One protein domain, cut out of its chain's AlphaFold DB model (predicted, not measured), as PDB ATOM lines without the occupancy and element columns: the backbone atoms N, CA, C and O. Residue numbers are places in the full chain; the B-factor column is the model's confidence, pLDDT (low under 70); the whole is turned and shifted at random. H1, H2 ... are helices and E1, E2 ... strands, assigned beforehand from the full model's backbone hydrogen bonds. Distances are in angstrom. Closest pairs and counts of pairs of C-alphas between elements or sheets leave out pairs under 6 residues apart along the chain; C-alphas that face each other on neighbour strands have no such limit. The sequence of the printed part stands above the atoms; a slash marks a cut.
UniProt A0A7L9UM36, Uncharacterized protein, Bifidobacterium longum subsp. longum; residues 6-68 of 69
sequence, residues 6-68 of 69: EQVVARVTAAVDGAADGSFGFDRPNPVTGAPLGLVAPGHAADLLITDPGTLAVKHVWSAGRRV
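AT A GLANCE: This is residues 6 to 68 of the 69 residues of an uncharacterized protein of Bifidobacterium longum subsp. longum (UniProt A0A7L9UM36). There is little regular structure: helix H1 and the hairpin of E1 and E2 are like the two arms of an open C, with the long looping stretch of residues 21 to 47 joining them. Residues 6 to 14 of H1 stick out. The printed part has 63 residues, in the order H1, E1, E2; the class is mixed, with 25 residues in named elements. It is only just loose, close to compact, with a radius of gyration of the C-alphas of 13.1 A and spans of 35 by 28 by 17 A.

IN THESE COORDINATES: H1, residues 6 to 20, begins at C-alpha 6 (19.073, 20.010, 18.338) and is 20.8 A long. E1, residues 48 to 51, is 9.5 A long. E2, residues 58 to 63, is 13.6 A long and ends at C-alpha 63 (44.076, 37.316, 19.923).

HOW THE PARTS SIT: E1 and E2 form an antiparallel hairpin, at 173 degrees; N 48 and O 62 are within hydrogen-bond range, at 3.0 A. H1 and E2 are apart. In H1 every O i to N i+4 pair is within hydrogen-bond range.

THE WHOLE: The C-alphas farthest apart, of Glu 6 and Gly 34, are 35.6 A apart. The printed part has no cut. The link from H1 to E1 is long. Residues 18 and 20 have pLDDT under 70.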
ATOM      1  N   GLU A   6      18.529  20.850  19.409       92.50
ATOM      2  CA  GLU A   6      19.073  20.010  18.338       92.50
ATOM      3  C   GLU A   6      19.241  20.785  17.030       92.50
ATOM      4  O   GLU A   6      20.276  20.661  16.380       92.50
ATOM      5  N   GLN A   7      18.274  21.636  16.677       90.94
ATOM      6  CA  GLN A   7      18.358  22.499  15.495       90.94
ATOM      7  C   GLN A   7      19.518  23.495  15.608       90.94
ATOM      8  O   GLN A   7      20.278  23.672  14.655       90.94
ATOM      9  N   VAL A   8      19.708  24.080  16.796       88.25
ATOM     10  CA  VAL A   8      20.841  24.977  17.068       88.25
ATOM     11  C   VAL A   8      22.169  24.230  16.953       88.25
ATOM     12  O   VAL A   8      23.073  24.702  16.269       88.25
ATOM     13  N   VAL A   9      22.288  23.053  17.576       88.06
ATOM     14  CA  VAL A   9      23.510  22.234  17.519       88.06
ATOM     15  C   VAL A   9      23.836  21.852  16.078       88.06
ATOM     16  O   VAL A   9      24.959  22.077  15.644       88.06
ATOM     17  N   ALA A  10      22.861  21.359  15.312       87.50
ATOM     18  CA  ALA A  10      23.069  20.960  13.922       87.50
ATOM     19  C   ALA A  10      23.589  22.118  13.053       87.50
ATOM     20  O   ALA A  10      24.517  21.939  12.266       87.50
ATOM     21  N   ARG A  11      23.037  23.325  13.227       87.75
ATOM     22  CA  ARG A  11      23.488  24.516  12.499       87.75
ATOM     23  C   ARG A  11      24.891  24.959  12.914       87.75
ATOM     24  O   ARG A  11      25.682  25.327  12.049       87.75
ATOM     25  N   VAL A  12      25.191  24.952  14.215       84.94
ATOM     26  CA  VAL A  12      26.522  25.317  14.726       84.94
ATOM     27  C   VAL A  12      27.566  24.328  14.221       84.94
ATOM     28  O   VAL A  12      28.591  24.762  13.705       84.94
ATOM     29  N   THR A  13      27.287  23.026  14.282       85.31
ATOM     30  CA  THR A  13      28.179  21.992  13.748       85.31
ATOM     31  C   THR A  13      28.415  22.183  12.254       85.31
ATOM     32  O   THR A  13      29.564  22.269  11.848       85.31
ATOM     33  N   ALA A  14      27.367  22.375  11.445       79.75
ATOM     34  CA  ALA A  14      27.528  22.606  10.007       79.75
ATOM     35  C   ALA A  14      28.373  23.857   9.688       79.75
ATOM     36  O   ALA A  14      29.150  23.857   8.737       79.75
ATOM     37  N   ALA A  15      28.247  24.923  10.486       76.62
ATOM     38  CA  ALA A  15      29.073  26.119  10.332       76.62
ATOM     39  C   ALA A  15      30.549  25.866  10.696       76.62
ATOM     40  O   ALA A  15      31.438  26.396  10.032       76.62
ATOM     41  N   VAL A  16      30.811  25.059  11.729       77.81
ATOM     42  CA  VAL A  16      32.172  24.662  12.129       77.81
ATOM     43  C   VAL A  16      32.794  23.721  11.096       77.81
ATOM     44  O   VAL A  16      33.941  23.926  10.708       77.81
ATOM     45  N   ASP A  17      32.036  22.749  10.592       75.69
ATOM     46  CA  ASP A  17      32.502  21.801   9.576       75.69
ATOM     47  C   ASP A  17      32.824  22.511   8.255       75.69
ATOM     48  O   ASP A  17      33.880  22.273   7.674       75.69
ATOM     49  N   GLY A  18      31.989  23.467   7.831       69.38
ATOM     50  CA  GLY A  18      32.289  24.310   6.669       69.38
ATOM     51  C   GLY A  18      33.523  25.208   6.868       69.38
ATOM     52  O   GLY A  18      34.238  25.550   5.929       69.38
ATOM     53  N   ALA A  19      33.828  25.606   8.106       70.06
ATOM     54  CA  ALA A  19      35.084  26.307   8.390       70.06
ATOM     55  C   ALA A  19      36.294  25.375   8.249       70.06
ATOM     56  O   ALA A  19      37.346  25.820   7.790       70.06
ATOM     57  N   ALA A  20      36.137  24.097   8.597       69.50
ATOM     58  CA  ALA A  20      37.191  23.093   8.514       69.50
ATOM     59  C   ALA A  20      37.439  22.573   7.084       69.50
ATOM     60  O   ALA A  20      38.579  22.251   6.757       69.50
ATOM     61  N   ASP A  21      36.414  22.507   6.227       75.69
ATOM     62  CA  ASP A  21      36.534  22.027   4.839       75.69
ATOM     63  C   ASP A  21      36.988  23.098   3.827       75.69
ATOM     64  O   ASP A  21      37.154  22.813   2.639       75.69
ATOM     65  N   GLY A  22      37.224  24.327   4.300       75.56
ATOM     66  CA  GLY A  22      37.714  25.440   3.489       75.56
ATOM     67  C   GLY A  22      36.633  26.162   2.680       75.56
ATOM     68  O   GLY A  22      36.957  27.101   1.951       75.56
ATOM     69  N   SER A  23      35.349  25.811   2.822       81.50
ATOM     70  CA  SER A  23      34.255  26.465   2.083       81.50
ATOM     71  C   SER A  23      34.135  27.969   2.371       81.50
ATOM     72  O   SER A  23      33.724  28.737   1.497       81.50
ATOM     73  N   PHE A  24      34.577  28.424   3.548       80.25
ATOM     74  CA  PHE A  24      34.656  29.850   3.894       80.25
ATOM     75  C   PHE A  24      35.985  30.529   3.516       80.25
ATOM     76  O   PHE A  24      36.109  31.747   3.645       80.25
ATOM     77  N   GLY A  25      36.988  29.781   3.045       86.00
ATOM     78  CA  GLY A  25      38.303  30.316   2.676       86.00
ATOM     79  C   GLY A  25      39.165  30.787   3.854       86.00
ATOM     80  O   GLY A  25      40.099  31.563   3.643       86.00
ATOM     81  N   PHE A  26      38.848  30.361   5.081       87.31
ATOM     82  CA  PHE A  26      39.622  30.678   6.288       87.31
ATOM     83  C   PHE A  26      40.989  29.993   6.324       87.31
ATOM     84  O   PHE A  26      41.879  30.449   7.030       87.31
ATOM     85  N   ASP A  27      41.188  28.966   5.508       87.69
ATOM     86  CA  ASP A  27      42.460  28.286   5.268       87.69
ATOM     87  C   ASP A  27      43.489  29.151   4.510       87.69
ATOM     88  O   ASP A  27      44.641  28.747   4.337       87.69
ATOM     89  N   ARG A  28      43.114  30.369   4.088       91.19
ATOM     90  CA  ARG A  28      43.997  31.338   3.425       91.19
ATOM     91  C   ARG A  28      44.264  32.575   4.296       91.19
ATOM     92  O   ARG A  28      43.401  32.985   5.074       91.19
ATOM     93  N   PRO A  29      45.432  33.233   4.138       93.50
ATOM     94  CA  PRO A  29      45.694  34.532   4.747       93.50
ATOM     95  C   PRO A  29      44.607  35.560   4.429       93.50
ATOM     96  O   PRO A  29      44.195  35.705   3.277       93.50
ATOM     97  N   ASN A  30      44.188  36.315   5.443       89.62
ATOM     98  CA  ASN A  30      43.236  37.414   5.290       89.62
ATOM     99  C   ASN A  30      43.885  38.770   5.642       89.62
ATOM    100  O   ASN A  30      44.911  38.795   6.328       89.62
ATOM    101  N   PRO A  31      43.298  39.909   5.226       93.81
ATOM    102  CA  PRO A  31      43.888  41.234   5.443       93.81
ATOM    103  C   PRO A  31      44.023  41.671   6.910       93.81
ATOM    104  O   PRO A  31      44.772  42.604   7.185       93.81
ATOM    105  N   VAL A  32      43.291  41.050   7.839       92.06
ATOM    106  CA  VAL A  32      43.286  41.436   9.256       92.06
ATOM    107  C   VAL A  32      44.433  40.768  10.007       92.06
ATOM    108  O   VAL A  32      45.173  41.443  10.718       92.06
ATOM    109  N   THR A  33      44.594  39.452   9.855       92.56
ATOM    110  CA  THR A  33      45.607  38.684  10.604       92.56
ATOM    111  C   THR A  33      46.856  38.363   9.789       92.56
ATOM    112  O   THR A  33      47.880  38.009  10.367       92.56
ATOM    113  N   GLY A  34      46.788  38.441   8.455       95.38
ATOM    114  CA  GLY A  34      47.861  38.000   7.558       95.38
ATOM    115  C   GLY A  34      48.103  36.485   7.562       95.38
ATOM    116  O   GLY A  34      49.060  36.024   6.947       95.38
ATOM    117  N   ALA A  35      47.249  35.710   8.235       95.06
ATOM    118  CA  ALA A  35      47.387  34.270   8.428       95.06
ATOM    119  C   ALA A  35      46.020  33.568   8.320       95.06
ATOM    120  O   ALA A  35      44.987  34.211   8.538       95.06
ATOM    121  N   PRO A  36      45.983  32.271   7.977       93.19
ATOM    122  CA  PRO A  36      44.751  31.489   8.012       93.19
ATOM    123  C   PRO A  36      44.163  31.371   9.429       93.19
ATOM    124  O   PRO A  36      44.876  31.488  10.426       93.19
ATOM    125  N   LEU A  37      42.849  31.159   9.510       89.25
ATOM    126  CA  LEU A  37      42.032  31.058  10.724       89.25
ATOM    127  C   LEU A  37      41.429  29.653  10.875       89.25
ATOM    128  O   LEU A  37      41.418  28.854   9.945       89.25
ATOM    129  N   GLY A  38      40.873  29.370  12.056       84.19
ATOM    130  CA  GLY A  38      40.013  28.203  12.294       84.19
ATOM    131  C   GLY A  38      40.731  26.935  12.761       84.19
ATOM    132  O   GLY A  38      40.088  26.077  13.359       84.19
ATOM    133  N   LEU A  39      42.052  26.835  12.579       86.81
ATOM    134  CA  LEU A  39      42.853  25.703  13.054       86.81
ATOM    135  C   LEU A  39      43.899  26.127  14.085       86.81
ATOM    136  O   LEU A  39      44.563  27.153  13.949       86.81
ATOM    137  N   VAL A  40      44.106  25.267  15.083       90.19
ATOM    138  CA  VAL A  40      45.227  25.374  16.023       90.19
ATOM    139  C   VAL A  40      46.432  24.656  15.415       90.19
ATOM    140  O   VAL A  40      46.675  23.481  15.685       90.19
ATOM    141  N   ALA A  41      47.161  25.356  14.544       90.31
ATOM    142  CA  ALA A  41      48.307  24.811  13.822       90.31
ATOM    143  C   ALA A  41      49.393  25.879  13.572       90.31
ATOM    144  O   ALA A  41      49.086  27.073  13.513       90.31
ATOM    145  N   PRO A  42      50.669  25.486  13.389       93.25
ATOM    146  CA  PRO A  42      51.716  26.416  12.979       93.25
ATOM    147  C   PRO A  42      51.341  27.192  11.706       93.25
ATOM    148  O   PRO A  42      50.720  26.650  10.791       93.25
ATOM    149  N   GLY A  43      51.716  28.471  11.651       92.88
ATOM    150  CA  GLY A  43      51.429  29.352  10.513       92.88
ATOM    151  C   GLY A  43      50.000  29.905  10.452       92.88
ATOM    152  O   GLY A  43      49.738  30.748   9.601       92.88
ATOM    153  N   HIS A  44      49.101  29.486  11.350       94.00
ATOM    154  CA  HIS A  44      47.768  30.074  11.507       94.00
ATOM    155  C   HIS A  44      47.783  31.226  12.517       94.00
ATOM    156  O   HIS A  44      48.723  31.373  13.306       94.00
ATOM    157  N   ALA A  45      46.740  32.054  12.494       95.56
ATOM    158  CA  ALA A  45      46.573  33.110  13.479       95.56
ATOM    159  C   ALA A  45      46.482  32.515  14.889       95.56
ATOM    160  O   ALA A  45      45.776  31.537  15.133       95.56
ATOM    161  N   ALA A  46      47.182  33.136  15.834       95.38
ATOM    162  CA  ALA A  46      47.193  32.725  17.234       95.38
ATOM    163  C   ALA A  46      45.969  33.278  17.991       95.38
ATOM    164  O   ALA A  46      46.115  33.994  18.987       95.38
ATOM    165  N   ASP A  47      44.780  32.954  17.488       94.06
ATOM    166  CA  ASP A  47      43.485  33.359  18.030       94.06
ATOM    167  C   ASP A  47      42.793  32.130  18.635       94.06
ATOM    168  O   ASP A  47      42.552  31.138  17.947       94.06
ATOM    169  N   LEU A  48      42.513  32.158  19.942       93.38
ATOM    170  CA  LEU A  48      42.030  30.989  20.685       93.38
ATOM    171  C   LEU A  48      40.932  31.371  21.678       93.38
ATOM    172  O   LEU A  48      41.035  32.368  22.397       93.38
ATOM    173  N   LEU A  49      39.921  30.510  21.774       94.19
ATOM    174  CA  LEU A  49      38.947  30.516  22.860       94.19
ATOM    175  C   LEU A  49      39.245  29.337  23.780       94.19
ATOM    176  O   LEU A  49      39.252  28.188  23.344       94.19
ATOM    177  N   ILE A  50      39.469  29.614  25.061       94.31
ATOM    178  CA  ILE A  50      39.558  28.570  26.084       94.31
ATOM    179  C   ILE A  50      38.196  28.472  26.744       94.31
ATOM    180  O   ILE A  50      37.751  29.433  27.373       94.31
ATOM    181  N   THR A  51      37.531  27.331  26.603       94.94
ATOM    182  CA  THR A  51      36.161  27.134  27.083       94.94
ATOM    183  C   THR A  51      36.100  26.199  28.281       94.94
ATOM    184  O   THR A  51      36.954  25.338  28.491       94.94
ATOM    185  N   ASP A  52      35.051  26.352  29.079       95.31
ATOM    186  CA  ASP A  52      34.646  25.331  30.028       95.31
ATOM    187  C   ASP A  52      34.226  24.047  29.289       95.31
ATOM    188  O   ASP A  52      33.379  24.121  28.400       95.31
ATOM    189  N   PRO A  53      34.761  22.865  29.633       90.94
ATOM    190  CA  PRO A  53      34.424  21.638  28.914       90.94
ATOM    191  C   PRO A  53      32.999  21.134  29.189       90.94
ATOM    192  O   PRO A  53      32.470  20.373  28.385       90.94
ATOM    193  N   GLY A  54      32.364  21.533  30.300       93.81
ATOM    194  CA  GLY A  54      31.007  21.098  30.652       93.81
ATOM    195  C   GLY A  54      29.905  22.002  30.100       93.81
ATOM    196  O   GLY A  54      28.794  21.540  29.846       93.81
ATOM    197  N   THR A  55      30.204  23.288  29.909       93.00
ATOM    198  CA  THR A  55      29.217  24.314  29.524       93.00
ATOM    199  C   THR A  55      29.539  25.033  28.216       93.00
ATOM    200  O   THR A  55      28.681  25.739  27.694       93.00
ATOM    201  N   LEU A  56      30.760  24.879  27.692       88.50
ATOM    202  CA  LEU A  56      31.312  25.630  26.557       88.50
ATOM    203  C   LEU A  56      31.381  27.151  26.770       88.50
ATOM    204  O   LEU A  56      31.684  27.894  25.838       88.50
ATOM    205  N   ALA A  57      31.163  27.631  27.998       93.69
ATOM    206  CA  ALA A  57      31.341  29.036  28.329       93.69
ATOM    207  C   ALA A  57      32.804  29.451  28.105       93.69
ATOM    208  O   ALA A  57      33.727  28.776  28.570       93.69
ATOM    209  N   VAL A  58      33.025  30.565  27.405       94.81
ATOM    210  CA  VAL A  58      34.369  31.110  27.170       94.81
ATOM    211  C   VAL A  58      34.955  31.598  28.495       94.81
ATOM    212  O   VAL A  58      34.373  32.452  29.159       94.81
ATOM    213  N   LYS A  59      36.116  31.058  28.875       96.19
ATOM    214  CA  LYS A  59      36.889  31.460  30.060       96.19
ATOM    215  C   LYS A  59      37.956  32.487  29.724       96.19
ATOM    216  O   LYS A  59      38.142  33.430  30.483       96.19
ATOM    217  N   HIS A  60      38.649  32.294  28.602       95.56
ATOM    218  CA  HIS A  60      39.679  33.213  28.127       95.56
ATOM    219  C   HIS A  60      39.601  33.399  26.624       95.56
ATOM    220  O   HIS A  60      39.314  32.453  25.885       95.56
ATOM    221  N   VAL A  61      39.938  34.609  26.195       96.31
ATOM    222  CA  VAL A  61      40.065  34.967  24.784       96.31
ATOM    223  C   VAL A  61      41.503  35.372  24.520       96.31
ATOM    224  O   VAL A  61      42.069  36.210  25.225       96.31
ATOM    225  N   TRP A  62      42.088  34.782  23.489       96.62
ATOM    226  CA  TRP A  62      43.404  35.138  22.983       96.62
ATOM    227  C   TRP A  62      43.270  35.659  21.559       96.62
ATOM    228  O   TRP A  62      42.553  35.070  20.755       96.62
ATOM    229  N   SER A  63      43.971  36.752  21.263       95.12
ATOM    230  CA  SER A  63      44.076  37.316  19.923       95.12
ATOM    231  C   SER A  63      45.518  37.703  19.616       95.12
ATOM    232  O   SER A  63      46.196  38.321  20.445       95.12
ATOM    233  N   ALA A  64      46.006  37.315  18.438       94.25
ATOM    234  CA  ALA A  64      47.385  37.506  17.999       94.25
ATOM    235  C   ALA A  64      48.413  37.068  19.067       94.25
ATOM    236  O   ALA A  64      49.398  37.765  19.331       94.25
ATOM    237  N   GLY A  65      48.145  35.933  19.725       94.31
ATOM    238  CA  GLY A  65      48.999  35.349  20.761       94.31
ATOM    239  C   GLY A  65      48.968  36.075  22.108       94.31
ATOM    240  O   GLY A  65      49.792  35.788  22.972       94.31
ATOM    241  N   ARG A  66      48.038  37.013  22.315       96.25
ATOM    242  CA  ARG A  66      47.886  37.767  23.566       96.25
ATOM    243  C   ARG A  66      46.521  37.514  24.180       96.25
ATOM    244  O   ARG A  66      45.514  37.560  23.481       96.25
ATOM    245  N   ARG A  67      46.469  37.311  25.496       96.00
ATOM    246  CA  ARG A  67      45.197  37.259  26.225       96.00
ATOM    247  C   ARG A  67      44.541  38.645  26.225       96.00
ATOM    248  O   ARG A  67      45.191  39.617  26.602       96.00
ATOM    249  N   VAL A  68      43.272  38.717  25.834       96.00
ATOM    250  CA  VAL A  68      42.480  39.961  25.776       96.00
ATOM    251  C   VAL A  68      41.313  39.985  26.770       96.00
ATOM    252  O   VAL A  68      40.830  41.065  27.096       96.00
TER     253      VAL A  68